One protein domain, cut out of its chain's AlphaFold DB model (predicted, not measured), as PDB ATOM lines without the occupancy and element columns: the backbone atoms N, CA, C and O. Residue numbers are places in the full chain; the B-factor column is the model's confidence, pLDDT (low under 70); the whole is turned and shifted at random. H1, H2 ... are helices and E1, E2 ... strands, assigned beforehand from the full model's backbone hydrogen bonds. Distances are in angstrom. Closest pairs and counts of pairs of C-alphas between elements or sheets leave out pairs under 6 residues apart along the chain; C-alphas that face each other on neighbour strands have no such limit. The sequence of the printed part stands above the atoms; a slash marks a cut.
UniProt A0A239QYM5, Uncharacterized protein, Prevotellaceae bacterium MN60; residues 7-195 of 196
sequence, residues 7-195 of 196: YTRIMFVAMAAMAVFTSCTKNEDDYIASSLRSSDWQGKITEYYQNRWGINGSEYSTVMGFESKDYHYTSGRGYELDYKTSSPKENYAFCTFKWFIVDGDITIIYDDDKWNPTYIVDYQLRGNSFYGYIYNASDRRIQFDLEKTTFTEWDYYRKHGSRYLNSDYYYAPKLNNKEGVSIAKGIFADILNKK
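AT A GLANCE: This is residues 7 to 195 of the 196 residues of an uncharacterized protein of Prevotellaceae bacterium MN60 (UniProt A0A239QYM5). A closed barrel of eight antiparallel strands, E1 to E8, makes the body, with H2 laid across one end of it, H3 and H5 near the other end, and H4 over its wall at E3 and E4. Ahead of H2, H1 sticks out as a long arm, residues 7 to 21 standing free, and a long stretch with no named element, residues 161 to 182, leads from H4 to the short strand E9, which is added to the barrel beside E4. The printed part has 189 residues with five named helices and nine named strands, in the order H1 H2 E1 H3 E2 E3 E4 E5 E6 E7 E8 H4 E9 H5, a mixed class of helices and strands. The whole is compact, with a radius of gyration of the C-alphas of 18.8 A; its spans are 70 by 33 by 32 A, and the arm makes the length.

HOW THE PARTS SIT: H1, residues 7 to 20, is not on the barrel and is apart from H2, residues 25 to 36. H2 is on the barrel, outside it, at a height over the sheet of 7.2 A; it runs slantwise to E5, residues 105 to 110, at 56 degrees on the local plane. The closest C-alphas of H2 and E4, residues 92 to 102, are those of Asp 29 and Ile 101, 5.9 A apart. E1, residues 40 to 45, has E2, residues 60 to 67, on one side, with N 41 and O 64 at 2.8 A, and E8, residues 141 to 149, on the other side, with N 42 and O 147 at 2.8 A. H3, residues 48 to 53, is on the barrel, outside it and over none of the strands. E2, E3, E4, E5, E6, E7 and E8 form a meander, each strand the antiparallel neighbour of the one before, with no named helix between them. E2 and E3, residues 75 to 84, form a hairpin, with N 67 and O 77 at 2.7 A; E3 and E4 form another, with N 78 and O 97 at 2.9 A. E4 bends by 52 degrees at residue 96, and its pairing is staggered: residues 97 to 102 pair with E5, N 107 and O 100 at 2.8 A, and residues 92 to 94 with E9, residues 183 to 185, N 185 and O 92 at 2.9 A. E5 and E6, residues 118 to 126, have N 108 and O 118 at 2.7 A. E6, which bends by 76 degrees at residue 122, and E7, residues 129 to 135, have N 124 and O 131 at 2.8 A. E7 and E8 have N 130 and O 146 at 2.8 A. H4, residues 154 to 160, lies outside the barrel over E4 and only just over E3, on which 3 of its C-alphas fall. H5, residues 187 to 193, lies over E9, and only just touches H3, with 3 pairs of C-alphas within 8 A, the closest those of Trp 53 and Ile 191 at 6.6 A. Every O i to N i+4 pair is within hydrogen-bond range in H2, H3, H4 and H5, and 7 of 10 are in H1.

IN THESE COORDINATES: H1 begins at C-alpha 7, (221.113, 178.655, 166.148), and measures 21.3 A; H2 measures 16.1 A. E1 begins at C-alpha 40, (166.963, 177.345, 165.608). E4, the longest strand by residues, measures 30.7 A, E3 29.2 A, E8 24.3 A and E2 23.4 A. H5 ends at C-alpha 193, (157.360, 205.682, 168.670).

THE WHOLE: The C-alphas farthest apart are those of Tyr 7 and Glu 90, 71.4 A. Without the free residues the body spans 50 by 35 by 35 A. The printed part has no cut, and the link from H4 to E9, 22 residues, is long. The mean pLDDT of the printed part is 71.1; it is under 70 in 77 residues, among them 7 to 26, 46 to 57 and 161 to 195.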
ATOM      1  N   TYR A   7     222.119 177.590 166.270       45.75
ATOM      2  CA  TYR A   7     221.113 178.655 166.148       45.75
ATOM      3  C   TYR A   7     220.198 178.486 164.926       45.75
ATOM      4  O   TYR A   7     219.052 178.925 164.943       45.75
ATOM      5  N   THR A   8     220.650 177.777 163.891       45.50
ATOM      6  CA  THR A   8     219.883 177.558 162.655       45.50
ATOM      7  C   THR A   8     218.729 176.565 162.827       45.50
ATOM      8  O   THR A   8     217.722 176.677 162.136       45.50
ATOM      9  N   ARG A   9     218.827 175.617 163.773       37.19
ATOM     10  CA  ARG A   9     217.751 174.644 164.053       37.19
ATOM     11  C   ARG A   9     216.625 175.219 164.915       37.19
ATOM     12  O   ARG A   9     215.478 174.830 164.740       37.19
ATOM     13  N   ILE A  10     216.930 176.173 165.797       50.69
ATOM     14  CA  ILE A  10     215.937 176.808 166.680       50.69
ATOM     15  C   ILE A  10     215.042 177.779 165.889       50.69
ATOM     16  O   ILE A  10     213.842 177.854 166.142       50.69
ATOM     17  N   MET A  11     215.582 178.452 164.867       41.81
ATOM     18  CA  MET A  11     214.808 179.383 164.034       41.81
ATOM     19  C   MET A  11     213.762 178.688 163.137       41.81
ATOM     20  O   MET A  11     212.697 179.250 162.899       41.81
ATOM     21  N   PHE A  12     214.017 177.451 162.688       44.31
ATOM     22  CA  PHE A  12     213.055 176.679 161.885       44.31
ATOM     23  C   PHE A  12     211.878 176.130 162.708       44.31
ATOM     24  O   PHE A  12     210.758 176.064 162.206       44.31
ATOM     25  N   VAL A  13     212.097 175.791 163.983       50.78
ATOM     26  CA  VAL A  13     211.029 175.316 164.886       50.78
ATOM     27  C   VAL A  13     210.068 176.453 165.260       50.78
ATOM     28  O   VAL A  13     208.864 176.228 165.349       50.78
ATOM     29  N   ALA A  14     210.563 177.686 165.395       43.38
ATOM     30  CA  ALA A  14     209.726 178.850 165.697       43.38
ATOM     31  C   ALA A  14     208.809 179.262 164.525       43.38
ATOM     32  O   ALA A  14     207.658 179.623 164.754       43.38
ATOM     33  N   MET A  15     209.273 179.153 163.272       45.81
ATOM     34  CA  MET A  15     208.428 179.395 162.088       45.81
ATOM     35  C   MET A  15     207.416 178.268 161.842       45.81
ATOM     36  O   MET A  15     206.286 178.542 161.444       45.81
ATOM     37  N   ALA A  16     207.776 177.013 162.137       47.28
ATOM     38  CA  ALA A  16     206.833 175.899 162.074       47.28
ATOM     39  C   ALA A  16     205.732 176.015 163.142       47.28
ATOM     40  O   ALA A  16     204.581 175.723 162.847       47.28
ATOM     41  N   ALA A  17     206.045 176.508 164.347       41.53
ATOM     42  CA  ALA A  17     205.053 176.721 165.404       41.53
ATOM     43  C   ALA A  17     204.032 177.825 165.067       41.53
ATOM     44  O   ALA A  17     202.863 177.688 165.410       41.53
ATOM     45  N   MET A  18     204.428 178.880 164.341       43.09
ATOM     46  CA  MET A  18     203.486 179.916 163.877       43.09
ATOM     47  C   MET A  18     202.563 179.423 162.751       43.09
ATOM     48  O   MET A  18     201.442 179.907 162.634       43.09
ATOM     49  N   ALA A  19     202.990 178.433 161.961       45.22
ATOM     50  CA  ALA A  19     202.167 177.825 160.911       45.22
ATOM     51  C   ALA A  19     201.114 176.827 161.443       45.22
ATOM     52  O   ALA A  19     200.206 176.446 160.708       45.22
ATOM     53  N   VAL A  20     201.210 176.403 162.711       41.16
ATOM     54  CA  VAL A  20     200.238 175.480 163.332       41.16
ATOM     55  C   VAL A  20     198.987 176.218 163.828       41.16
ATOM     56  O   VAL A  20     197.907 175.634 163.845       41.16
ATOM     57  N   PHE A  21     199.078 177.514 164.145       42.19
ATOM     58  CA  PHE A  21     197.930 178.274 164.657       42.19
ATOM     59  C   PHE A  21     196.906 178.681 163.587       42.19
ATOM     60  O   PHE A  21     195.767 178.965 163.931       42.19
ATOM     61  N   THR A  22     197.247 178.646 162.295       44.97
ATOM     62  CA  THR A  22     196.310 179.018 161.214       44.97
ATOM     63  C   THR A  22     195.533 177.831 160.631       44.97
ATOM     64  O   THR A  22     194.678 178.021 159.772       44.97
ATOM     65  N   SER A  23     195.842 176.594 161.041       39.66
ATOM     66  CA  SER A  23     195.208 175.380 160.498       39.66
ATOM     67  C   SER A  23     194.055 174.847 161.354       39.66
ATOM     68  O   SER A  23     193.278 174.031 160.856       39.66
ATOM     69  N   CYS A  24     193.946 175.255 162.619       46.97
ATOM     70  CA  CYS A  24     192.862 174.815 163.500       46.97
ATOM     71  C   CYS A  24     191.622 175.708 163.388       46.97
ATOM     72  O   CYS A  24     190.515 175.180 163.451       46.97
ATOM     73  N   THR A  25     191.796 177.010 163.136       53.25
ATOM     74  CA  THR A  25     190.684 177.975 163.086       53.25
ATOM     75  C   THR A  25     189.695 177.656 161.975       53.25
ATOM     76  O   THR A  25     188.495 177.672 162.200       53.25
ATOM     77  N   LYS A  26     190.168 177.220 160.801       58.53
ATOM     78  CA  LYS A  26     189.272 176.811 159.708       58.53
ATOM     79  C   LYS A  26     188.351 175.646 160.099       58.53
ATOM     80  O   LYS A  26     187.171 175.667 159.775       58.53
ATOM     81  N   ASN A  27     188.880 174.647 160.809       72.25
ATOM     82  CA  ASN A  27     188.081 173.501 161.252       72.25
ATOM     83  C   ASN A  27     187.131 173.874 162.402       72.25
ATOM     84  O   ASN A  27     186.049 173.303 162.519       72.25
ATOM     85  N   GLU A  28     187.547 174.807 163.257       82.00
ATOM     86  CA  GLU A  28     186.757 175.314 164.377       82.00
ATOM     87  C   GLU A  28     185.593 176.187 163.899       82.00
ATOM     88  O   GLU A  28     184.444 175.918 164.255       82.00
ATOM     89  N   ASP A  29     185.852 177.142 163.009       85.12
ATOM     90  CA  ASP A  29     184.832 178.007 162.416       85.12
ATOM     91  C   ASP A  29     183.798 177.184 161.633       85.12
ATOM     92  O   ASP A  29     182.594 177.425 161.745       85.12
ATOM     93  N   ASP A  30     184.241 176.163 160.889       84.44
ATOM     94  CA  ASP A  30     183.353 175.229 160.187       84.44
ATOM     95  C   ASP A  30     182.458 174.448 161.172       84.44
ATOM     96  O   ASP A  30     181.257 174.273 160.930       84.44
ATOM     97  N   TYR A  31     183.011 174.006 162.309       86.75
ATOM     98  CA  TYR A  31     182.255 173.315 163.358       86.75
ATOM     99  C   TYR A  31     181.219 174.230 164.021       86.75
ATOM    100  O   TYR A  31     180.064 173.824 164.202       86.75
ATOM    101  N   ILE A  32     181.602 175.464 164.349       89.88
ATOM    102  CA  ILE A  32     180.703 176.480 164.910       89.88
ATOM    103  C   ILE A  32     179.582 176.765 163.909       89.88
ATOM    104  O   ILE A  32     178.404 176.686 164.263       89.88
ATOM    105  N   ALA A  33     179.922 176.999 162.638       89.69
ATOM    106  CA  ALA A  33     178.959 177.249 161.570       89.69
ATOM    107  C   ALA A  33     177.960 176.098 161.432       89.69
ATOM    108  O   ALA A  33     176.752 176.321 161.333       89.69
ATOM    109  N   SER A  34     178.457 174.859 161.420       88.75
ATOM    110  CA  SER A  34     177.621 173.663 161.336       88.75
ATOM    111  C   SER A  34     176.709 173.526 162.552       88.75
ATOM    112  O   SER A  34     175.550 173.136 162.407       88.75
ATOM    113  N   SER A  35     177.208 173.848 163.743       92.06
ATOM    114  CA  SER A  35     176.441 173.767 164.985       92.06
ATOM    115  C   SER A  35     175.329 174.816 165.017       92.06
ATOM    116  O   SER A  35     174.178 174.446 165.259       92.06
ATOM    117  N   LEU A  36     175.629 176.073 164.664       92.88
ATOM    118  CA  LEU A  36     174.645 177.158 164.556       92.88
ATOM    119  C   LEU A  36     173.508 176.797 163.601       92.88
ATOM    120  O   LEU A  36     172.345 176.960 163.949       92.88
ATOM    121  N   ARG A  37     173.841 176.250 162.426       91.56
ATOM    122  CA  ARG A  37     172.873 175.876 161.380       91.56
ATOM    123  C   ARG A  37     172.110 174.583 161.663       91.56
ATOM    124  O   ARG A  37     171.228 174.213 160.893       91.56
ATOM    125  N   SER A  38     172.460 173.850 162.719       89.88
ATOM    126  CA  SER A  38     171.841 172.552 163.017       89.88
ATOM    127  C   SER A  38     170.432 172.658 163.614       89.88
ATOM    128  O   SER A  38     169.816 171.618 163.865       89.88
ATOM    129  N   SER A  39     169.976 173.876 163.924       92.50
ATOM    130  CA  SER A  39     168.683 174.172 164.539       92.50
ATOM    131  C   SER A  39     168.418 175.673 164.588       92.50
ATOM    132  O   SER A  39     169.314 176.474 164.335       92.50
ATOM    133  N   ASP A  40     167.217 176.033 165.026       96.75
ATOM    134  CA  ASP A  40     166.963 177.345 165.608       96.75
ATOM    135  C   ASP A  40     167.367 177.357 167.089       96.75
ATOM    136  O   ASP A  40     167.428 176.315 167.750       96.75
ATOM    137  N   TRP A  41     167.620 178.544 167.624       97.31
ATOM    138  CA  TRP A  41     168.067 178.748 168.998       97.31
ATOM    139  C   TRP A  41     167.100 179.666 169.714       97.31
ATOM    140  O   TRP A  41     166.920 180.808 169.301       97.31
ATOM    141  N   GLN A  42     166.468 179.176 170.773       96.38
ATOM    142  CA  GLN A  42     165.403 179.885 171.460       96.38
ATOM    143  C   GLN A  42     165.658 180.000 172.952       96.38
ATOM    144  O   GLN A  42     165.978 179.025 173.617       96.38
ATOM    145  N   GLY A  43     165.416 181.177 173.506       93.31
ATOM    146  CA  GLY A  43     165.534 181.383 174.938       93.31
ATOM    147  C   GLY A  43     165.440 182.849 175.289       93.31
ATOM    148  O   GLY A  43     164.526 183.536 174.826       93.31
ATOM    149  N   LYS A  44     166.350 183.317 176.138       87.50
ATOM    150  CA  LYS A  44     166.324 184.668 176.693       87.50
ATOM    151  C   LYS A  44     167.624 185.401 176.417       87.50
ATOM    152  O   LYS A  44     168.712 184.851 176.542       87.50
ATOM    153  N   ILE A  45     167.479 186.694 176.167       84.06
ATOM    154  CA  ILE A  45     168.578 187.653 176.195       84.06
ATOM    155  C   ILE A  45     168.266 188.625 177.332       84.06
ATOM    156  O   ILE A  45     167.479 189.561 177.188       84.06
ATOM    157  N   THR A  46     168.798 188.329 178.516       64.94
ATOM    158  CA  THR A  46     168.282 188.798 179.812       64.94
ATOM    159  C   THR A  46     168.287 190.318 179.970       64.94
ATOM    160  O   THR A  46     167.346 190.863 180.545       64.94
ATOM    161  N   GLU A  47     169.292 191.014 179.424       63.16
ATOM    162  CA  GLU A  47     169.411 192.479 179.549       63.16
ATOM    163  C   GLU A  47     169.118 193.258 178.258       63.16
ATOM    164  O   GLU A  47     169.011 194.485 178.288       63.16
ATOM    165  N   TYR A  48     168.968 192.585 177.117       64.19
ATOM    166  CA  TYR A  48     168.807 193.255 175.822       64.19
ATOM    167  C   TYR A  48     167.525 194.078 175.750       64.19
ATOM    168  O   TYR A  48     167.556 195.253 175.388       64.19
ATOM    169  N   TYR A  49     166.417 193.503 176.206       57.78
ATOM    170  CA  TYR A  49     165.112 194.155 176.224       57.78
ATOM    171  C   TYR A  49     165.083 195.415 177.092       57.78
ATOM    172  O   TYR A  49     164.547 196.452 176.690       57.78
ATOM    173  N   GLN A  50     165.717 195.360 178.263       53.84
ATOM    174  CA  GLN A  50     165.766 196.505 179.166       53.84
ATOM    175  C   GLN A  50     166.693 197.601 178.633       53.84
ATOM    176  O   GLN A  50     166.376 198.781 178.757       53.84
ATOM    177  N   ASN A  51     167.781 197.237 177.959       53.91
ATOM    178  CA  ASN A  51     168.740 198.201 177.424       53.91
ATOM    179  C   ASN A  51     168.288 198.828 176.094       53.91
ATOM    180  O   ASN A  51     168.381 200.044 175.924       53.91
ATOM    181  N   ARG A  52     167.754 198.034 175.160       55.03
ATOM    182  CA  ARG A  52     167.268 198.520 173.856       55.03
ATOM    183  C   ARG A  52     165.936 199.262 174.004       55.03
ATOM    184  O   ARG A  52     165.734 200.330 173.413       55.03
ATOM    185  N   TRP A  53     165.049 198.757 174.863       51.09
ATOM    186  CA  TRP A  53     163.646 199.185 174.913       51.09
ATOM    187  C   TRP A  53     163.117 199.572 176.300       51.09
ATOM    188  O   TRP A  53     162.012 200.100 176.382       51.09
ATOM    189  N   GLY A  54     163.884 199.408 177.381       53.97
ATOM    190  CA  GLY A  54     163.445 199.806 178.726       53.97
ATOM    191  C   GLY A  54     162.408 198.873 179.357       53.97
ATOM    192  O   GLY A  54     161.718 199.290 180.283       53.97
ATOM    193  N   ILE A  55     162.274 197.635 178.869       61.38
ATOM    194  CA  ILE A  55     161.275 196.664 179.346       61.38
ATOM    195  C   ILE A  55     161.918 195.463 180.042       61.38
ATOM    196  O   ILE A  55     163.007 195.030 179.671       61.38
ATOM    197  N   ASN A  56     161.227 194.909 181.041       64.56
ATOM    198  CA  ASN A  56     161.668 193.702 181.737       64.56
ATOM    199  C   ASN A  56     161.701 192.516 180.757       64.56
ATOM    200  O   ASN A  56     160.660 192.106 180.246       64.56
ATOM    201  N   GLY A  57     162.894 191.971 180.509       65.12
ATOM    202  CA  GLY A  57     163.124 190.892 179.544       65.12
ATOM    203  C   GLY A  57     162.534 189.535 179.937       65.12
ATOM    204  O   GLY A  57     162.523 188.624 179.117       65.12
ATOM    205  N   SER A  58     162.030 189.366 181.166       73.12
ATOM    206  CA  SER A  58     161.558 188.065 181.665       73.12
ATOM    207  C   SER A  58     160.320 187.520 180.947       73.12
ATOM    208  O   SER A  58     160.148 186.300 180.898       73.12
ATOM    209  N   GLU A  59     159.482 188.403 180.395       79.50
ATOM    210  CA  GLU A  59     158.255 188.058 179.659       79.50
ATOM    211  C   GLU A  59     158.511 187.728 178.183       79.50
ATOM    212  O   GLU A  59     157.591 187.301 177.477       79.50
ATOM    213  N   TYR A  60     159.741 187.938 177.714       80.75
ATOM    214  CA  TYR A  60     160.112 187.845 176.311       80.75
ATOM    215  C   TYR A  60     160.979 186.621 176.038       80.75
ATOM    216  O   TYR A  60     161.699 186.126 176.909       80.75
ATOM    217  N   SER A  61     160.883 186.127 174.810       89.94
ATOM    218  CA  SER A  61     161.754 185.091 174.280       89.94
ATOM    219  C   SER A  61     162.300 185.538 172.937       89.94
ATOM    220  O   SER A  61     161.590 186.174 172.158       89.94
ATOM    221  N   THR A  62     163.553 185.182 172.694       91.44
ATOM    222  CA  THR A  62     164.233 185.370 171.419       91.44
ATOM    223  C   THR A  62     164.366 184.023 170.728       91.44
ATOM    224  O   THR A  62     164.679 183.031 171.387       91.44
ATOM    225  N   VAL A  63     164.154 183.993 169.415       95.06
ATOM    226  CA  VAL A  63     164.465 182.869 168.528       95.06
ATOM    227  C   VAL A  63     165.423 183.366 167.456       95.06
ATOM    228  O   VAL A  63     165.118 184.339 166.769       95.06
ATOM    229  N   MET A  64     166.551 182.684 167.286       95.25
ATOM    230  CA  MET A  64     167.530 182.956 166.239       95.25
ATOM    231  C   MET A  64     167.650 181.765 165.294       95.25
ATOM    232  O   MET A  64     167.910 180.645 165.730       95.25
ATOM    233  N   GLY A  65     167.490 182.015 163.997       95.19
ATOM    234  CA  GLY A  65     167.731 181.038 162.937       95.19
ATOM    235  C   GLY A  65     168.966 181.418 162.125       95.19
ATOM    236  O   GLY A  65     169.130 182.588 161.773       95.19
ATOM    237  N   PHE A  66     169.815 180.440 161.800       93.12
ATOM    238  CA  PHE A  66     171.025 180.627 160.994       93.12
ATOM    239  C   PHE A  66     170.958 179.767 159.730       93.12
ATOM    240  O   PHE A  66     170.888 178.542 159.788       93.12
ATOM    241  N   GLU A  67     171.028 180.409 158.571       90.56
ATOM    242  CA  GLU A  67     171.015 179.787 157.251       90.56
ATOM    243  C   GLU A  67     172.319 180.095 156.506       90.56
ATOM    244  O   GLU A  67     172.867 181.194 156.589       90.56
ATOM    245  N   SER A  68     172.800 179.139 155.715       81.69
ATOM    246  CA  SER A  68     173.844 179.382 154.720       81.69
ATOM    247  C   SER A  68     173.519 178.664 153.417       81.69
ATOM    248  O   SER A  68     172.737 177.716 153.402       81.69
ATOM    249  N   LYS A  69     174.113 179.132 152.318       73.00
ATOM    250  CA  LYS A  69     173.938 178.545 150.984       73.00
ATOM    251  C   LYS A  69     174.562 177.154 150.879       73.00
ATOM    252  O   LYS A  69     174.101 176.347 150.081       73.00
ATOM    253  N   ASP A  70     175.617 176.908 151.652       69.12
ATOM    254  CA  ASP A  70     176.388 175.669 151.648       69.12
ATOM    255  C   ASP A  70     176.811 175.311 153.081       69.12
ATOM    256  O   ASP A  70     177.035 176.192 153.917       69.12
ATOM    257  N   TYR A  71     176.932 174.014 153.365       64.06
ATOM    258  CA  TYR A  71     177.384 173.515 154.661       64.06
ATOM    259  C   TYR A  71     178.852 173.834 154.971       64.06
ATOM    260  O   TYR A  71     179.229 173.751 156.138       64.06
ATOM    261  N   HIS A  72     179.653 174.220 153.979       65.94
ATOM    262  CA  HIS A  72     181.061 174.599 154.136       65.94
ATOM    263  C   HIS A  72     181.285 176.097 154.350       65.94
ATOM    264  O   HIS A  72     182.425 176.551 154.405       65.94
ATOM    265  N   TYR A  73     180.220 176.896 154.412       75.00
ATOM    266  CA  TYR A  73     180.360 178.321 154.658       75.00
ATOM    267  C   TYR A  73     180.267 178.638 156.147       75.00
ATOM    268  O   TYR A  73     179.285 178.324 156.825       75.00
ATOM    269  N   THR A  74     181.269 179.376 156.613       84.19
ATOM    270  CA  THR A  74     181.338 180.014 157.931       84.19
ATOM    271  C   THR A  74     180.596 181.349 157.962       84.19
ATOM    272  O   THR A  74     180.870 182.210 158.787       84.19
ATOM    273  N   SER A  75     179.664 181.556 157.030       84.31
ATOM    274  CA  SER A  75     178.879 182.779 156.898       84.31
ATOM    275  C   SER A  75     177.527 182.504 156.262       84.31
ATOM    276  O   SER A  75     177.326 181.477 155.606       84.31
ATOM    277  N   GLY A  76     176.594 183.434 156.430       85.19
ATOM    278  CA  GLY A  76     175.270 183.312 155.853       85.19
ATOM    279  C   GLY A  76     174.298 184.403 156.284       85.19
ATOM    280  O   GLY A  76     174.670 185.546 156.566       85.19
ATOM    281  N   ARG A  77     173.020 184.037 156.282       85.94
ATOM    282  CA  ARG A  77     171.892 184.881 156.671       85.94
ATOM    283  C   ARG A  77     171.231 184.301 157.903       85.94
ATOM    284  O   ARG A  77     171.330 183.109 158.160       85.94
ATOM    285  N   GLY A  78     170.565 185.143 158.664       89.62
ATOM    286  CA  GLY A  78     169.779 184.681 159.786       89.62
ATOM    287  C   GLY A  78     168.623 185.603 160.089       89.62
ATOM    288  O   GLY A  78     168.448 186.655 159.461       89.62
ATOM    289  N   TYR A  79     167.828 185.152 161.039       88.69
ATOM    290  CA  TYR A  79     166.618 185.811 161.491       88.69
ATOM    291  C   TYR A  79     166.643 185.839 163.000       88.69
ATOM    292  O   TYR A  79     167.027 184.854 163.627       88.69
ATOM    293  N   GLU A  80     166.201 186.943 163.567       89.00
ATOM    294  CA  GLU A  80     165.932 187.055 164.987       89.00
ATOM    295  C   GLU A  80     164.482 187.486 165.161       89.00
ATOM    296  O   GLU A  80     163.994 188.420 164.514       89.00
ATOM    297  N   LEU A  81     163.782 186.743 166.006       87.75
ATOM    298  CA  LEU A  81     162.430 187.029 166.436       87.75
ATOM    299  C   LEU A  81     162.441 187.190 167.948       87.75
ATOM    300  O   LEU A  81     162.652 186.224 168.674       87.75
ATOM    301  N   ASP A  82     162.109 188.383 168.399       85.25
ATOM    302  CA  ASP A  82     161.848 188.684 169.793       85.25
ATOM    303  C   ASP A  82     160.344 188.799 169.996       85.25
ATOM    304  O   ASP A  82     159.675 189.527 169.263       85.25
ATOM    305  N   TYR A  83     159.777 188.122 170.987       82.19
ATOM    306  CA  TYR A  83     158.335 188.184 171.209       82.19
ATOM    307  C   TYR A  83     157.943 188.039 172.671       82.19
ATOM    308  O   TYR A  83     158.626 187.396 173.470       82.19
ATOM    309  N   LYS A  84     156.794 188.617 173.032       82.44
ATOM    310  CA  LYS A  84     156.190 188.409 174.349       82.44
ATOM    311  C   LYS A  84     155.590 187.012 174.406       82.44
ATOM    312  O   LYS A  84     154.679 186.697 173.644       82.44
ATOM    313  N   THR A  85     156.051 186.188 175.339       87.00
ATOM    314  CA  THR A  85     155.677 184.763 175.438       87.00
ATOM    315  C   THR A  85     154.172 184.519 175.569       87.00
ATOM    316  O   THR A  85     153.669 183.526 175.048       87.00
ATOM    317  N   SER A  86     153.428 185.445 176.183       85.50
ATOM    318  CA  SER A  86     151.965 185.369 176.302       85.50
ATOM    319  C   SER A  86     151.194 185.758 175.034       85.50
ATOM    320  O   SER A  86     149.988 185.544 174.971       85.50
ATOM    321  N   SER A  87     151.847 186.379 174.046       79.12
ATOM    322  CA  SER A  87     151.202 186.939 172.843       79.12
ATOM    323  C   SER A  87     152.170 186.998 171.641       79.12
ATOM    324  O   SER A  87     152.392 188.068 171.066       79.12
ATOM    325  N   PRO A  88     152.742 185.849 171.223       81.81
ATOM    326  CA  PRO A  88     153.866 185.778 170.282       81.81
ATOM    327  C   PRO A  88     153.602 186.436 168.920       81.81
ATOM    328  O   PRO A  88     154.500 187.017 168.323       81.81
ATOM    329  N   LYS A  89     152.351 186.396 168.443       81.62
ATOM    330  CA  LYS A  89     151.948 186.939 167.133       81.62
ATOM    331  C   LYS A  89     151.446 188.380 167.176       81.62
ATOM    332  O   LYS A  89     151.226 188.977 166.125       81.62
ATOM    333  N   GLU A  90     151.253 188.941 168.364       75.00
ATOM    334  CA  GLU A  90     150.733 190.301 168.541       75.00
ATOM    335  C   GLU A  90     151.831 191.263 168.996       75.00
ATOM    336  O   GLU A  90     151.860 192.417 168.574       75.00
ATOM    337  N   ASN A  91     152.761 190.773 169.820       73.50
ATOM    338  CA  ASN A  91     153.819 191.560 170.438       73.50
ATOM    339  C   ASN A  91     155.177 190.963 170.091       73.50
ATOM    340  O   ASN A  91     155.700 190.133 170.836       73.50
ATOM    341  N   TYR A  92     155.732 191.395 168.960       76.94
ATOM    342  CA  TYR A  92     157.010 190.899 168.471       76.94
ATOM    343  C   TYR A  92     157.818 191.951 167.708       76.94
ATOM    344  O   TYR A  92     157.277 192.907 167.143       76.94
ATOM    345  N   ALA A  93     159.124 191.731 167.661       76.31
ATOM    346  CA  ALA A  93     160.053 192.358 166.744       76.31
ATOM    347  C   ALA A  93     160.727 191.261 165.917       76.31
ATOM    348  O   ALA A  93     161.139 190.235 166.446       76.31
ATOM    349  N   PHE A  94     160.800 191.465 164.606       79.38
ATOM    350  CA  PHE A  94     161.442 190.536 163.684       79.38
ATOM    351  C   PHE A  94     162.504 191.285 162.891       79.38
ATOM    352  O   PHE A  94     162.224 192.348 162.330       79.38
ATOM    353  N   CYS A  95     163.704 190.726 162.821       77.75
ATOM    354  CA  CYS A  95     164.797 191.292 162.049       77.75
ATOM    355  C   CYS A  95     165.590 190.212 161.316       77.75
ATOM    356  O   CYS A  95     165.604 189.036 161.679       77.75
ATOM    357  N   THR A  96     166.234 190.633 160.235       83.25
ATOM    358  CA  THR A  96     167.146 189.810 159.450       83.25
ATOM    359  C   THR A  96     168.564 190.308 159.640       83.25
ATOM    360  O   THR A  96     168.809 191.507 159.803       83.25
ATOM    361  N   PHE A  97     169.516 189.387 159.580       81.81
ATOM    362  CA  PHE A  97     170.923 189.716 159.730       81.81
ATOM    363  C   PHE A  97     171.811 188.893 158.803       81.81
ATOM    364  O   PHE A  97     171.421 187.871 158.232       81.81
ATOM    365  N   LYS A  98     173.030 189.381 158.602       86.31
ATOM    366  CA  LYS A  98     174.148 188.599 158.070       86.31
ATOM    367  C   LYS A  98     174.959 188.082 159.242       86.31
ATOM    368  O   LYS A  98     175.098 188.796 160.230       86.31
ATOM    369  N   TRP A  99     175.516 186.889 159.112       90.88
ATOM    370  CA  TRP A  99     176.454 186.367 160.096       90.88
ATOM    371  C   TRP A  99     177.696 185.812 159.417       90.88
ATOM    372  O   TRP A  99     177.644 185.383 158.261       90.88
ATOM    373  N   PHE A 100     178.813 185.838 160.129       87.94
ATOM    374  CA  PHE A 100     180.048 185.175 159.737       87.94
ATOM    375  C   PHE A 100     180.897 184.862 160.964       87.94
ATOM    376  O   PHE A 100     180.728 185.490 162.006       87.94
ATOM    377  N   ILE A 101     181.792 183.890 160.828       84.75
ATOM    378  CA  ILE A 101     182.698 183.446 161.883       84.75
ATOM    379  C   ILE A 101     184.124 183.690 161.418       84.75
ATOM    380  O   ILE A 101     184.464 183.376 160.272       84.75
ATOM    381  N   VAL A 102     184.920 184.295 162.295       78.75
ATOM    382  CA  VAL A 102     186.355 184.504 162.102       78.75
ATOM    383  C   VAL A 102     187.039 184.222 163.427       78.75
ATOM    384  O   VAL A 102     186.740 184.889 164.414       78.75
ATOM    385  N   ASP A 103     187.956 183.257 163.427       79.06
ATOM    386  CA  ASP A 103     188.780 182.908 164.590       79.06
ATOM    387  C   ASP A 103     187.933 182.583 165.841       79.06
ATOM    388  O   ASP A 103     188.254 182.992 166.954       79.06
ATOM    389  N   GLY A 104     186.829 181.851 165.651       79.81
ATOM    390  CA  GLY A 104     185.913 181.432 166.715       79.81
ATOM    391  C   GLY A 104     184.831 182.449 167.091       79.81
ATOM    392  O   GLY A 104     183.822 182.068 167.688       79.81
ATOM    393  N   ASP A 105     184.962 183.715 166.698       82.69
ATOM    394  CA  ASP A 105     183.989 184.755 167.037       82.69
ATOM    395  C   ASP A 105     182.867 184.825 166.002       82.69
ATOM    396  O   ASP A 105     183.108 184.945 164.797       82.69
ATOM    397  N   ILE A 106     181.614 184.814 166.464       91.69
ATOM    398  CA  ILE A 106     180.454 184.969 165.581       91.69
ATOM    399  C   ILE A 106     180.115 186.457 165.507       91.69
ATOM    400  O   ILE A 106     179.737 187.081 166.499       91.69
ATOM    401  N   THR A 107     180.197 187.027 164.312       88.12
ATOM    402  CA  THR A 107     179.767 188.401 164.044       88.12
ATOM    403  C   THR A 107     178.402 188.399 163.374       88.12
ATOM    404  O   THR A 107     178.185 187.691 162.393       88.12
ATOM    405  N   ILE A 108     177.498 189.230 163.875       88.50
ATOM    406  CA  ILE A 108     176.167 189.510 163.350       88.50
ATOM    407  C   ILE A 108     176.121 190.965 162.881       88.50
ATOM    408  O   ILE A 108     176.477 191.892 163.601       88.50
ATOM    409  N   ILE A 109     175.636 191.177 161.663       81.81
ATOM    410  CA  ILE A 109     175.338 192.504 161.127       81.81
ATOM    411  C   ILE A 109     173.853 192.531 160.804       81.81
ATOM    412  O   ILE A 109     173.423 191.934 159.810       81.81
ATOM    413  N   TYR A 110     173.073 193.210 161.642       78.12
ATOM    414  CA  TYR A 110     171.649 193.383 161.393       78.12
ATOM    415  C   TYR A 110     171.420 194.297 160.191       78.12
ATOM    416  O   TYR A 110     172.148 195.265 159.959       78.12
ATOM    417  N   ASP A 111     170.393 193.992 159.401       73.94
ATOM    418  CA  ASP A 111     170.090 194.781 158.206       73.94
ATOM    419  C   ASP A 111     169.570 196.190 158.541       73.94
ATOM    420  O   ASP A 111     169.661 197.084 157.695       73.94
ATOM    421  N   ASP A 112     169.054 196.397 159.754       65.69
ATOM    422  CA  ASP A 112     168.591 197.686 160.280       65.69
ATOM    423  C   ASP A 112     169.685 198.484 161.013       65.69
ATOM    424  O   ASP A 112     169.497 199.672 161.257       65.69
ATOM    425  N   ASP A 113     170.837 197.870 161.311       67.00
ATOM    426  CA  ASP A 113     171.951 198.507 162.023       67.00
ATOM    427  C   ASP A 113     173.324 198.071 161.480       67.00
ATOM    428  O   ASP A 113     174.202 197.554 162.171       67.00
ATOM    429  N   LYS A 114     173.522 198.283 160.174       65.56
ATOM    430  CA  LYS A 114     174.701 197.795 159.433       65.56
ATOM    431  C   LYS A 114     176.038 198.390 159.898       65.56
ATOM    432  O   LYS A 114     177.087 197.879 159.511       65.56
ATOM    433  N   TRP A 115     176.006 199.492 160.648       66.81
ATOM    434  CA  TRP A 115     177.193 200.225 161.096       66.81
ATOM    435  C   TRP A 115     177.643 199.838 162.502       66.81
ATOM    436  O   TRP A 115     178.757 200.188 162.881       66.81
ATOM    437  N   ASN A 116     176.817 199.086 163.232       73.06
ATOM    438  CA  ASN A 116     177.126 198.598 164.568       73.06
ATOM    439  C   ASN A 116     177.031 197.068 164.574       73.06
ATOM    440  O   ASN A 116     175.989 196.511 164.922       73.06
ATOM    441  N   PRO A 117     178.100 196.370 164.149       81.25
ATOM    442  CA  PRO A 117     178.163 194.926 164.267       81.25
ATOM    443  C   PRO A 117     177.957 194.495 165.715       81.25
ATOM    444  O   PRO A 117     178.475 195.102 166.657       81.25
ATOM    445  N   THR A 118     177.219 193.410 165.855       84.25
ATOM    446  CA  THR A 118     177.012 192.706 167.104       84.25
ATOM    447  C   THR A 118     177.867 191.454 167.079       84.25
ATOM    448  O   THR A 118     177.968 190.773 166.066       84.25
ATOM    449  N   TYR A 119     178.479 191.125 168.194       86.38
ATOM    450  CA  TYR A 119     179.430 190.039 168.301       86.38
ATOM    451  C   TYR A 119     178.982 189.099 169.413       86.38
ATOM    452  O   TYR A 119     178.594 189.552 170.493       86.38
ATOM    453  N   ILE A 120     179.043 187.800 169.147       90.44
ATOM    454  CA  ILE A 120     178.806 186.744 170.127       90.44
ATOM    455  C   ILE A 120     180.160 186.151 170.506       90.44
ATOM    456  O   ILE A 120     180.861 185.610 169.651       90.44
ATOM    457  N   VAL A 121     180.509 186.253 171.786       87.75
ATOM    458  CA  VAL A 121     181.809 185.834 172.339       87.75
ATOM    459  C   VAL A 121     181.657 185.145 173.680       87.75
ATOM    460  O   VAL A 121     180.596 185.215 174.310       87.75
ATOM    461  N   ASP A 122     182.740 184.487 174.107       89.69
ATOM    462  CA  ASP A 122     182.819 183.731 175.360       89.69
ATOM    463  C   ASP A 122     181.606 182.803 175.527       89.69
ATOM    464  O   ASP A 122     180.990 182.716 176.593       89.69
ATOM    465  N   TYR A 123     181.215 182.170 174.421       93.31
ATOM    466  CA  TYR A 123     180.011 181.366 174.326       93.31
ATOM    467  C   TYR A 123     180.334 179.877 174.369       93.31
ATOM    468  O   TYR A 123     181.410 179.424 173.980       93.31
ATOM    469  N   GLN A 124     179.354 179.098 174.805       93.75
ATOM    470  CA  GLN A 124     179.349 177.657 174.648       93.75
ATOM    471  C   GLN A 124     178.244 177.277 173.673       93.75
ATOM    472  O   GLN A 124     177.075 177.562 173.913       93.75
ATOM    473  N   LEU A 125     178.628 176.596 172.596       93.94
ATOM    474  CA  LEU A 125     177.729 176.061 171.580       93.94
ATOM    475  C   LEU A 125     177.915 174.544 171.524       93.94
ATOM    476  O   LEU A 125     178.787 174.034 170.822       93.94
ATOM    477  N   ARG A 126     177.150 173.806 172.334       86.50
ATOM    478  CA  ARG A 126     177.303 172.347 172.441       86.50
ATOM    479  C   ARG A 126     175.984 171.656 172.755       86.50
ATOM    480  O   ARG A 126     175.307 171.988 173.724       86.50
ATOM    481  N   GLY A 127     175.687 170.604 171.992       90.06
ATOM    482  CA  GLY A 127     174.488 169.793 172.193       90.06
ATOM    483  C   GLY A 127     173.229 170.627 171.974       90.06
ATOM    484  O   GLY A 127     172.982 171.070 170.856       90.06
ATOM    485  N   ASN A 128     172.467 170.841 173.048       94.19
ATOM    486  CA  ASN A 128     171.234 171.626 173.021       94.19
ATOM    487  C   ASN A 128     171.399 173.045 173.576       94.19
ATOM    488  O   ASN A 128     170.400 173.742 173.692       94.19
ATOM    489  N   SER A 129     172.613 173.472 173.926       94.69
ATOM    490  CA  SER A 129     172.843 174.744 174.614       94.69
ATOM    491  C   SER A 129     173.664 175.704 173.764       94.69
ATOM    492  O   SER A 129     174.701 175.322 173.210       94.69
ATOM    493  N   PHE A 130     173.205 176.951 173.727       96.19
ATOM    494  CA  PHE A 130     173.902 178.094 173.168       96.19
ATOM    495  C   PHE A 130     173.755 179.283 174.116       96.19
ATOM    496  O   PHE A 130     172.732 179.961 174.137       96.19
ATOM    497  N   TYR A 131     174.782 179.535 174.917       94.19
ATOM    498  CA  TYR A 131     174.793 180.631 175.885       94.19
ATOM    499  C   TYR A 131     176.139 181.342 175.852       94.19
ATOM    500  O   TYR A 131     177.153 180.740 175.499       94.19
ATOM    501  N   GLY A 132     176.165 182.612 176.238       92.88
ATOM    502  CA  GLY A 132     177.372 183.433 176.186       92.88
ATOM    503  C   GLY A 132     177.042 184.911 176.287       92.88
ATOM    504  O   GLY A 132     176.067 185.291 176.943       92.88
ATOM    505  N   TYR A 133     177.837 185.742 175.613       87.94
ATOM    506  CA  TYR A 133     177.654 187.188 175.622       87.94
ATOM    507  C   TYR A 133     177.507 187.774 174.226       87.94
ATOM    508  O   TYR A 133     178.263 187.449 173.317       87.94
ATOM    509  N   ILE A 134     176.568 188.705 174.106       87.38
ATOM    510  CA  ILE A 134     176.380 189.596 172.969       87.38
ATOM    511  C   ILE A 134     177.003 190.958 173.311       87.38
ATOM    512  O   ILE A 134     176.736 191.504 174.383       87.38
ATOM    513  N   TYR A 135     177.812 191.532 172.419       80.25
ATOM    514  CA  TYR A 135     178.350 192.892 172.564       80.25
ATOM    515  C   TYR A 135     178.330 193.659 171.236       80.25
ATOM    516  O   TYR A 135     178.455 193.060 170.177       80.25
ATOM    517  N   ASN A 136     178.183 194.985 171.272       70.06
ATOM    518  CA  ASN A 136     178.137 195.863 170.087       70.06
ATOM    519  C   ASN A 136     179.149 197.026 170.187       70.06
ATOM    520  O   ASN A 136     178.839 198.178 169.898       70.06
ATOM    521  N   ALA A 137     180.362 196.718 170.655       62.12
ATOM    522  CA  ALA A 137     181.481 197.648 170.865       62.12
ATOM    523  C   ALA A 137     181.269 198.784 171.898       62.12
ATOM    524  O   ALA A 137     182.177 199.581 172.108       62.12
ATOM    525  N   SER A 138     180.131 198.847 172.601       62.81
ATOM    526  CA  SER A 138     179.867 199.847 173.651       62.81
ATOM    527  C   SER A 138     180.334 199.420 175.060       62.81
ATOM    528  O   SER A 138     179.678 199.756 176.046       62.81
ATOM    529  N   ASP A 139     181.394 198.606 175.158       57.31
ATOM    530  CA  ASP A 139     181.954 197.981 176.380       57.31
ATOM    531  C   ASP A 139     180.985 197.163 177.260       57.31
ATOM    532  O   ASP A 139     181.379 196.616 178.294       57.31
ATOM    533  N   ARG A 140     179.718 197.008 176.860       71.38
ATOM    534  CA  ARG A 140     178.719 196.254 177.618       71.38
ATOM    535  C   ARG A 140     178.449 194.905 176.972       71.38
ATOM    536  O   ARG A 140     178.050 194.821 175.815       71.38
ATOM    537  N   ARG A 141     178.634 193.854 177.767       81.56
ATOM    538  CA  ARG A 141     178.317 192.471 177.415       81.56
ATOM    539  C   ARG A 141     176.944 192.115 177.966       81.56
ATOM    540  O   ARG A 141     176.692 192.293 179.153       81.56
ATOM    541  N   ILE A 142     176.063 191.629 177.104       82.75
ATOM    542  CA  ILE A 142     174.712 191.196 177.447       82.75
ATOM    543  C   ILE A 142     174.688 189.677 177.405       82.75
ATOM    544  O   ILE A 142     174.987 189.086 176.372       82.75
ATOM    545  N   GLN A 143     174.328 189.041 178.516       87.75
ATOM    546  CA  GLN A 143     174.218 187.590 178.551       87.75
ATOM    547  C   GLN A 143     173.004 187.111 177.741       87.75
ATOM    548  O   GLN A 143     171.922 187.706 177.799       87.75
ATOM    549  N   PHE A 144     173.183 186.006 177.026       90.19
ATOM    550  CA  PHE A 144     172.095 185.231 176.442       90.19
ATOM    551  C   PHE A 144     172.178 183.772 176.879       90.19
ATOM    552  O   PHE A 144     173.254 183.260 177.196       90.19
ATOM    553  N   ASP A 145     171.022 183.124 176.873       93.00
ATOM    554  CA  ASP A 145     170.854 181.704 177.138       93.00
ATOM    555  C   ASP A 145     169.759 181.170 176.212       93.00
ATOM    556  O   ASP A 145     168.584 181.531 176.345       93.00
ATOM    557  N   LEU A 146     170.173 180.397 175.211       95.44
ATOM    558  CA  LEU A 146     169.328 179.835 174.171       95.44
ATOM    559  C   LEU A 146     169.480 178.316 174.148       95.44
ATOM    560  O   LEU A 146     170.571 177.756 174.272       95.44
ATOM    561  N   GLU A 147     168.370 177.647 173.896       96.69
ATOM    562  CA  GLU A 147     168.302 176.212 173.715       96.69
ATOM    563  C   GLU A 147     167.951 175.864 172.275       96.69
ATOM    564  O   GLU A 147     167.249 176.588 171.563       96.69
ATOM    565  N   LYS A 148     168.452 174.715 171.842       96.44
ATOM    566  CA  LYS A 148     168.168 174.154 170.532       96.44
ATOM    567  C   LYS A 148     166.663 173.899 170.380       96.44
ATOM    568  O   LYS A 148     166.067 173.192 171.189       96.44
ATOM    569  N   THR A 149     166.063 174.415 169.313       95.62
ATOM    570  CA  THR A 149     164.642 174.231 168.991       95.62
ATOM    571  C   THR A 149     164.421 174.053 167.488       95.62
ATOM    572  O   THR A 149     165.305 174.323 166.671       95.62
ATOM    573  N   THR A 150     163.223 173.610 167.117       94.00
ATOM    574  CA  THR A 150     162.754 173.584 165.727       94.00
ATOM    575  C   THR A 150     161.618 174.588 165.603       94.00
ATOM    576  O   THR A 150     160.476 174.287 165.962       94.00
ATOM    577  N   PHE A 151     161.916 175.789 165.117       93.56
ATOM    578  CA  PHE A 151     160.931 176.853 165.007       93.56
ATOM    579  C   PHE A 151     160.198 176.768 163.665       93.56
ATOM    580  O   PHE A 151     160.757 176.969 162.590       93.56
ATOM    581  N   THR A 152     158.906 176.453 163.711       91.12
ATOM    582  CA  THR A 152     158.112 176.149 162.509       91.12
ATOM    583  C   THR A 152     157.353 177.349 161.948       91.12
ATOM    584  O   THR A 152     156.755 177.257 160.878       91.12
ATOM    585  N   GLU A 153     157.368 178.490 162.639       89.69
ATOM    586  CA  GLU A 153     156.554 179.654 162.277       89.69
ATOM    587  C   GLU A 153     157.309 180.717 161.465       89.69
ATOM    588  O   GLU A 153     156.766 181.798 161.224       89.69
ATOM    589  N   TRP A 154     158.535 180.443 160.999       86.00
ATOM    590  CA  TRP A 154     159.331 181.415 160.238       86.00
ATOM    591  C   TRP A 154     158.569 182.031 159.060       86.00
ATOM    592  O   TRP A 154     158.648 183.240 158.849       86.00
ATOM    593  N   ASP A 155     157.768 181.249 158.334       85.62
ATOM    594  CA  ASP A 155     156.983 181.749 157.198       85.62
ATOM    595  C   ASP A 155     155.927 182.782 157.603       85.62
ATOM    596  O   ASP A 155     155.686 183.744 156.867       85.62
ATOM    597  N   TYR A 156     155.334 182.641 158.794       83.81
ATOM    598  CA  TYR A 156     154.426 183.650 159.332       83.81
ATOM    599  C   TYR A 156     155.176 184.965 159.559       83.81
ATOM    600  O   TYR A 156     154.771 185.998 159.026       83.81
ATOM    601  N   TYR A 157     156.294 184.944 160.285       81.62
ATOM    602  CA  TYR A 157     157.024 186.172 160.618       81.62
ATOM    603  C   TYR A 157     157.718 186.793 159.399       81.62
ATOM    604  O   TYR A 157     157.691 188.012 159.251       81.62
ATOM    605  N   ARG A 158     158.200 186.001 158.435       77.31
ATOM    606  CA  ARG A 158     158.700 186.508 157.140       77.31
ATOM    607  C   ARG A 158     157.607 187.228 156.345       77.31
ATOM    608  O   ARG A 158     157.856 188.273 155.742       77.31
ATOM    609  N   LYS A 159     156.382 186.689 156.345       75.06
ATOM    610  CA  LYS A 159     155.234 187.272 155.632       75.06
ATOM    611  C   LYS A 159     154.655 188.494 156.351       75.06
ATOM    612  O   LYS A 159     154.288 189.468 155.694       75.06
ATOM    613  N   HIS A 160     154.555 188.443 157.678       71.88
ATOM    614  CA  HIS A 160     153.815 189.414 158.490       71.88
ATOM    615  C   HIS A 160     154.699 190.434 159.225       71.88
ATOM    616  O   HIS A 160     154.202 191.521 159.517       71.88
ATOM    617  N   GLY A 161     155.980 190.140 159.463       60.44
ATOM    618  CA  GLY A 161     157.009 191.061 159.977       60.44
ATOM    619  C   GLY A 161     157.564 192.028 158.920       60.44
ATOM    620  O   GLY A 161     158.217 193.002 159.257       60.44
ATOM    621  N   SER A 162     157.165 191.847 157.657       48.34
ATOM    622  CA  SER A 162     157.332 192.716 156.475       48.34
ATOM    623  C   SER A 162     158.727 192.832 155.822       48.34
ATOM    624  O   SER A 162     159.617 193.506 156.310       48.34
ATOM    625  N   ARG A 163     158.761 192.300 154.584       43.69
ATOM    626  CA  ARG A 163     159.523 192.671 153.369       43.69
ATOM    627  C   ARG A 163     161.065 192.631 153.377       43.69
ATOM    628  O   ARG A 163     161.739 193.274 154.161       43.69
ATOM    629  N   TYR A 164     161.554 191.997 152.302       43.44
ATOM    630  CA  TYR A 164     162.937 191.852 151.827       43.44
ATOM    631  C   TYR A 164     163.752 190.733 152.486       43.44
ATOM    632  O   TYR A 164     164.742 190.952 153.174       43.44
ATOM    633  N   LEU A 165     163.390 189.498 152.123       38.03
ATOM    634  CA  LEU A 165     164.350 188.406 151.960       38.03
ATOM    635  C   LEU A 165     165.376 188.846 150.906       38.03
ATOM    636  O   LEU A 165     165.194 188.600 149.716       38.03
ATOM    637  N   ASN A 166     166.398 189.601 151.308       38.75
ATOM    638  CA  ASN A 166     167.481 189.914 150.391       38.75
ATOM    639  C   ASN A 166     168.237 188.602 150.131       38.75
ATOM    640  O   ASN A 166     168.804 188.026 151.061       38.75
ATOM    641  N   SER A 167     168.159 188.100 148.895       38.69
ATOM    642  CA  SER A 167     168.595 186.760 148.462       38.69
ATOM    643  C   SER A 167     170.109 186.564 148.431       38.69
ATOM    644  O   SER A 167     170.604 185.528 147.984       38.69
ATOM    645  N   ASP A 168     170.863 187.575 148.842       38.03
ATOM    646  CA  ASP A 168     172.272 187.632 148.528       38.03
ATOM    647  C   ASP A 168     173.119 186.977 149.627       38.03
ATOM    648  O   ASP A 168     173.448 187.568 150.661       38.03
ATOM    649  N   TYR A 169     173.507 185.732 149.365       36.38
ATOM    650  CA  TYR A 169     174.590 185.033 150.050       36.38
ATOM    651  C   TYR A 169     175.933 185.622 149.572       36.38
ATOM    652  O   TYR A 169     176.327 185.399 148.428       36.38
ATOM    653  N   TYR A 170     176.623 186.404 150.411       34.28
ATOM    654  CA  TYR A 170     177.870 187.104 150.053       34.28
ATOM    655  C   TYR A 170     179.114 186.503 150.729       34.28
ATOM    656  O   TYR A 170     179.075 186.158 151.905       34.28
ATOM    657  N   TYR A 171     180.239 186.503 150.005       29.72
ATOM    658  CA  TYR A 171     181.604 186.460 150.558       29.72
ATOM    659  C   TYR A 171     181.976 187.878 151.010       29.72
ATOM    660  O   TYR A 171     181.845 188.780 150.190       29.72
ATOM    661  N   ALA A 172     182.387 188.090 152.267       30.97
ATOM    662  CA  ALA A 172     182.457 189.402 152.934       30.97
ATOM    663  C   ALA A 172     183.259 190.505 152.189       30.97
ATOM    664  O   ALA A 172     184.481 190.389 152.064       30.97
ATOM    665  N   PRO A 173     182.613 191.624 151.779       27.67
ATOM    666  CA  PRO A 173     183.320 192.851 151.399       27.67
ATOM    667  C   PRO A 173     182.715 194.129 152.032       27.67
ATOM    668  O   PRO A 173     181.544 194.184 152.413       27.67
ATOM    669  N   LYS A 174     183.532 195.194 152.121       32.16
ATOM    670  CA  LYS A 174     183.170 196.525 152.661       32.16
ATOM    671  C   LYS A 174     181.884 197.078 152.020       32.16
ATOM    672  O   LYS A 174     181.798 197.204 150.800       32.16
ATOM    673  N   LEU A 175     180.901 197.422 152.856       31.06
ATOM    674  CA  LEU A 175     179.558 197.835 152.443       31.06
ATOM    675  C   LEU A 175     179.523 199.266 151.874       31.06
ATOM    676  O   LEU A 175     179.818 200.225 152.579       31.06
ATOM    677  N   ASN A 176     179.038 199.392 150.635       33.47
ATOM    678  CA  ASN A 176     178.381 200.587 150.096       33.47
ATOM    679  C   ASN A 176     176.940 200.193 149.719       33.47
ATOM    680  O   ASN A 176     176.771 199.434 148.767       33.47
ATOM    681  N   ASN A 177     175.929 200.663 150.469       34.09
ATOM    682  CA  ASN A 177     174.607 201.136 149.997       34.09
ATOM    683  C   ASN A 177     173.478 201.086 151.055       34.09
ATOM    684  O   ASN A 177     173.486 200.306 152.008       34.09
ATOM    685  N   LYS A 178     172.534 202.006 150.811       40.16
ATOM    686  CA  LYS A 178     171.540 202.675 151.666       40.16
ATOM    687  C   LYS A 178     170.486 201.803 152.371       40.16
ATOM    688  O   LYS A 178     170.088 200.764 151.860       40.16
ATOM    689  N   GLU A 179     170.067 202.351 153.519       43.62
ATOM    690  CA  GLU A 179     168.807 202.254 154.288       43.62
ATOM    691  C   GLU A 179     168.196 200.865 154.571       43.62
ATOM    692  O   GLU A 179     167.929 200.069 153.675       43.62
ATOM    693  N   GLY A 180     167.937 200.597 155.856       40.84
ATOM    694  CA  GLY A 180     167.195 199.445 156.375       40.84
ATOM    695  C   GLY A 180     166.471 199.843 157.664       40.84
ATOM    696  O   GLY A 180     167.029 200.584 158.468       40.84
ATOM    697  N   VAL A 181     165.216 199.415 157.829       43.22
ATOM    698  CA  VAL A 181     164.395 199.697 159.019       43.22
ATOM    699  C   VAL A 181     163.748 198.391 159.473       43.22
ATOM    700  O   VAL A 181     163.009 197.776 158.706       43.22
ATOM    701  N   SER A 182     164.027 197.979 160.713       46.59
ATOM    702  CA  SER A 182     163.331 196.882 161.394       46.59
ATOM    703  C   SER A 182     161.879 197.264 161.679       46.59
ATOM    704  O   SER A 182     161.579 198.411 162.020       46.59
ATOM    705  N   ILE A 183     160.961 196.306 161.530       50.78
ATOM    706  CA  ILE A 183     159.531 196.532 161.740       50.78
ATOM    707  C   ILE A 183     159.129 195.844 163.039       50.78
ATOM    708  O   ILE A 183     158.805 194.659 163.089       50.78
ATOM    709  N   ALA A 184     159.137 196.632 164.108       50.53
ATOM    710  CA  ALA A 184     158.507 196.261 165.362       50.53
ATOM    711  C   ALA A 184     156.975 196.285 165.219       50.53
ATOM    712  O   ALA A 184     156.421 197.173 164.564       50.53
ATOM    713  N   LYS A 185     156.278 195.346 165.868       56.25
ATOM    714  CA  LYS A 185     154.814 195.347 166.016       56.25
ATOM    715  C   LYS A 185     154.396 195.201 167.477       56.25
ATOM    716  O   LYS A 185     155.145 194.701 168.317       56.25
ATOM    717  N   GLY A 186     153.187 195.672 167.777       55.91
ATOM    718  CA  GLY A 186     152.648 195.674 169.137       55.91
ATOM    719  C   GLY A 186     153.477 196.550 170.073       55.91
ATOM    720  O   GLY A 186     153.953 197.614 169.673       55.91
ATOM    721  N   ILE A 187     153.697 196.083 171.303       56.50
ATOM    722  CA  ILE A 187     154.389 196.840 172.359       56.50
ATOM    723  C   ILE A 187     155.750 197.413 171.923       56.50
ATOM    724  O   ILE A 187     156.114 198.515 172.329       56.50
ATOM    725  N   PHE A 188     156.480 196.722 171.043       57.41
ATOM    726  CA  PHE A 188     157.767 197.194 170.531       57.41
ATOM    727  C   PHE A 188     157.627 198.396 169.585       57.41
ATOM    728  O   PHE A 188     158.459 199.304 169.624       57.41
ATOM    729  N   ALA A 189     156.561 198.451 168.776       57.25
ATOM    730  CA  ALA A 189     156.268 199.604 167.921       57.25
ATOM    731  C   ALA A 189     155.929 200.839 168.765       57.25
ATOM    732  O   ALA A 189     156.424 201.936 168.503       57.25
ATOM    733  N   ASP A 190     155.135 200.650 169.820       56.09
ATOM    734  CA  ASP A 190     154.749 201.724 170.737       56.09
ATOM    735  C   ASP A 190     155.956 202.307 171.479       56.09
ATOM    736  O   ASP A 190     156.054 203.524 171.649       56.09
ATOM    737  N   ILE A 191     156.901 201.460 171.899       52.41
ATOM    738  CA  ILE A 191     158.135 201.900 172.563       52.41
ATOM    739  C   ILE A 191     159.023 202.703 171.609       52.41
ATOM    740  O   ILE A 191     159.523 203.762 171.993       52.41
ATOM    741  N   LEU A 192     159.206 202.236 170.369       52.84
ATOM    742  CA  LEU A 192     159.993 202.960 169.364       52.84
ATOM    743  C   LEU A 192     159.387 204.332 169.039       52.84
ATOM    744  O   LEU A 192     160.123 205.307 168.890       52.84
ATOM    745  N   ASN A 193     158.058 204.433 168.983       50.31
ATOM    746  CA  ASN A 193     157.360 205.682 168.670       50.31
ATOM    747  C   ASN A 193     157.374 206.707 169.817       50.31
ATOM    748  O   ASN A 193     157.255 207.899 169.554       50.31
ATOM    749  N   LYS A 194     157.549 206.277 171.073       49.94
ATOM    750  CA  LYS A 194     157.626 207.168 172.249       49.94
ATOM    751  C   LYS A 194     159.005 207.796 172.484       49.94
ATOM    752  O   LYS A 194     159.122 208.669 173.336       49.94
ATOM    753  N   LYS A 195     160.045 207.347 171.773       44.41
ATOM    754  CA  LYS A 195     161.416 207.886 171.866       44.41
ATOM    755  C   LYS A 195     161.716 208.999 170.837       44.41
ATOM    756  O   LYS A 195     162.877 209.384 170.721       44.41
TER     757      LYS A 195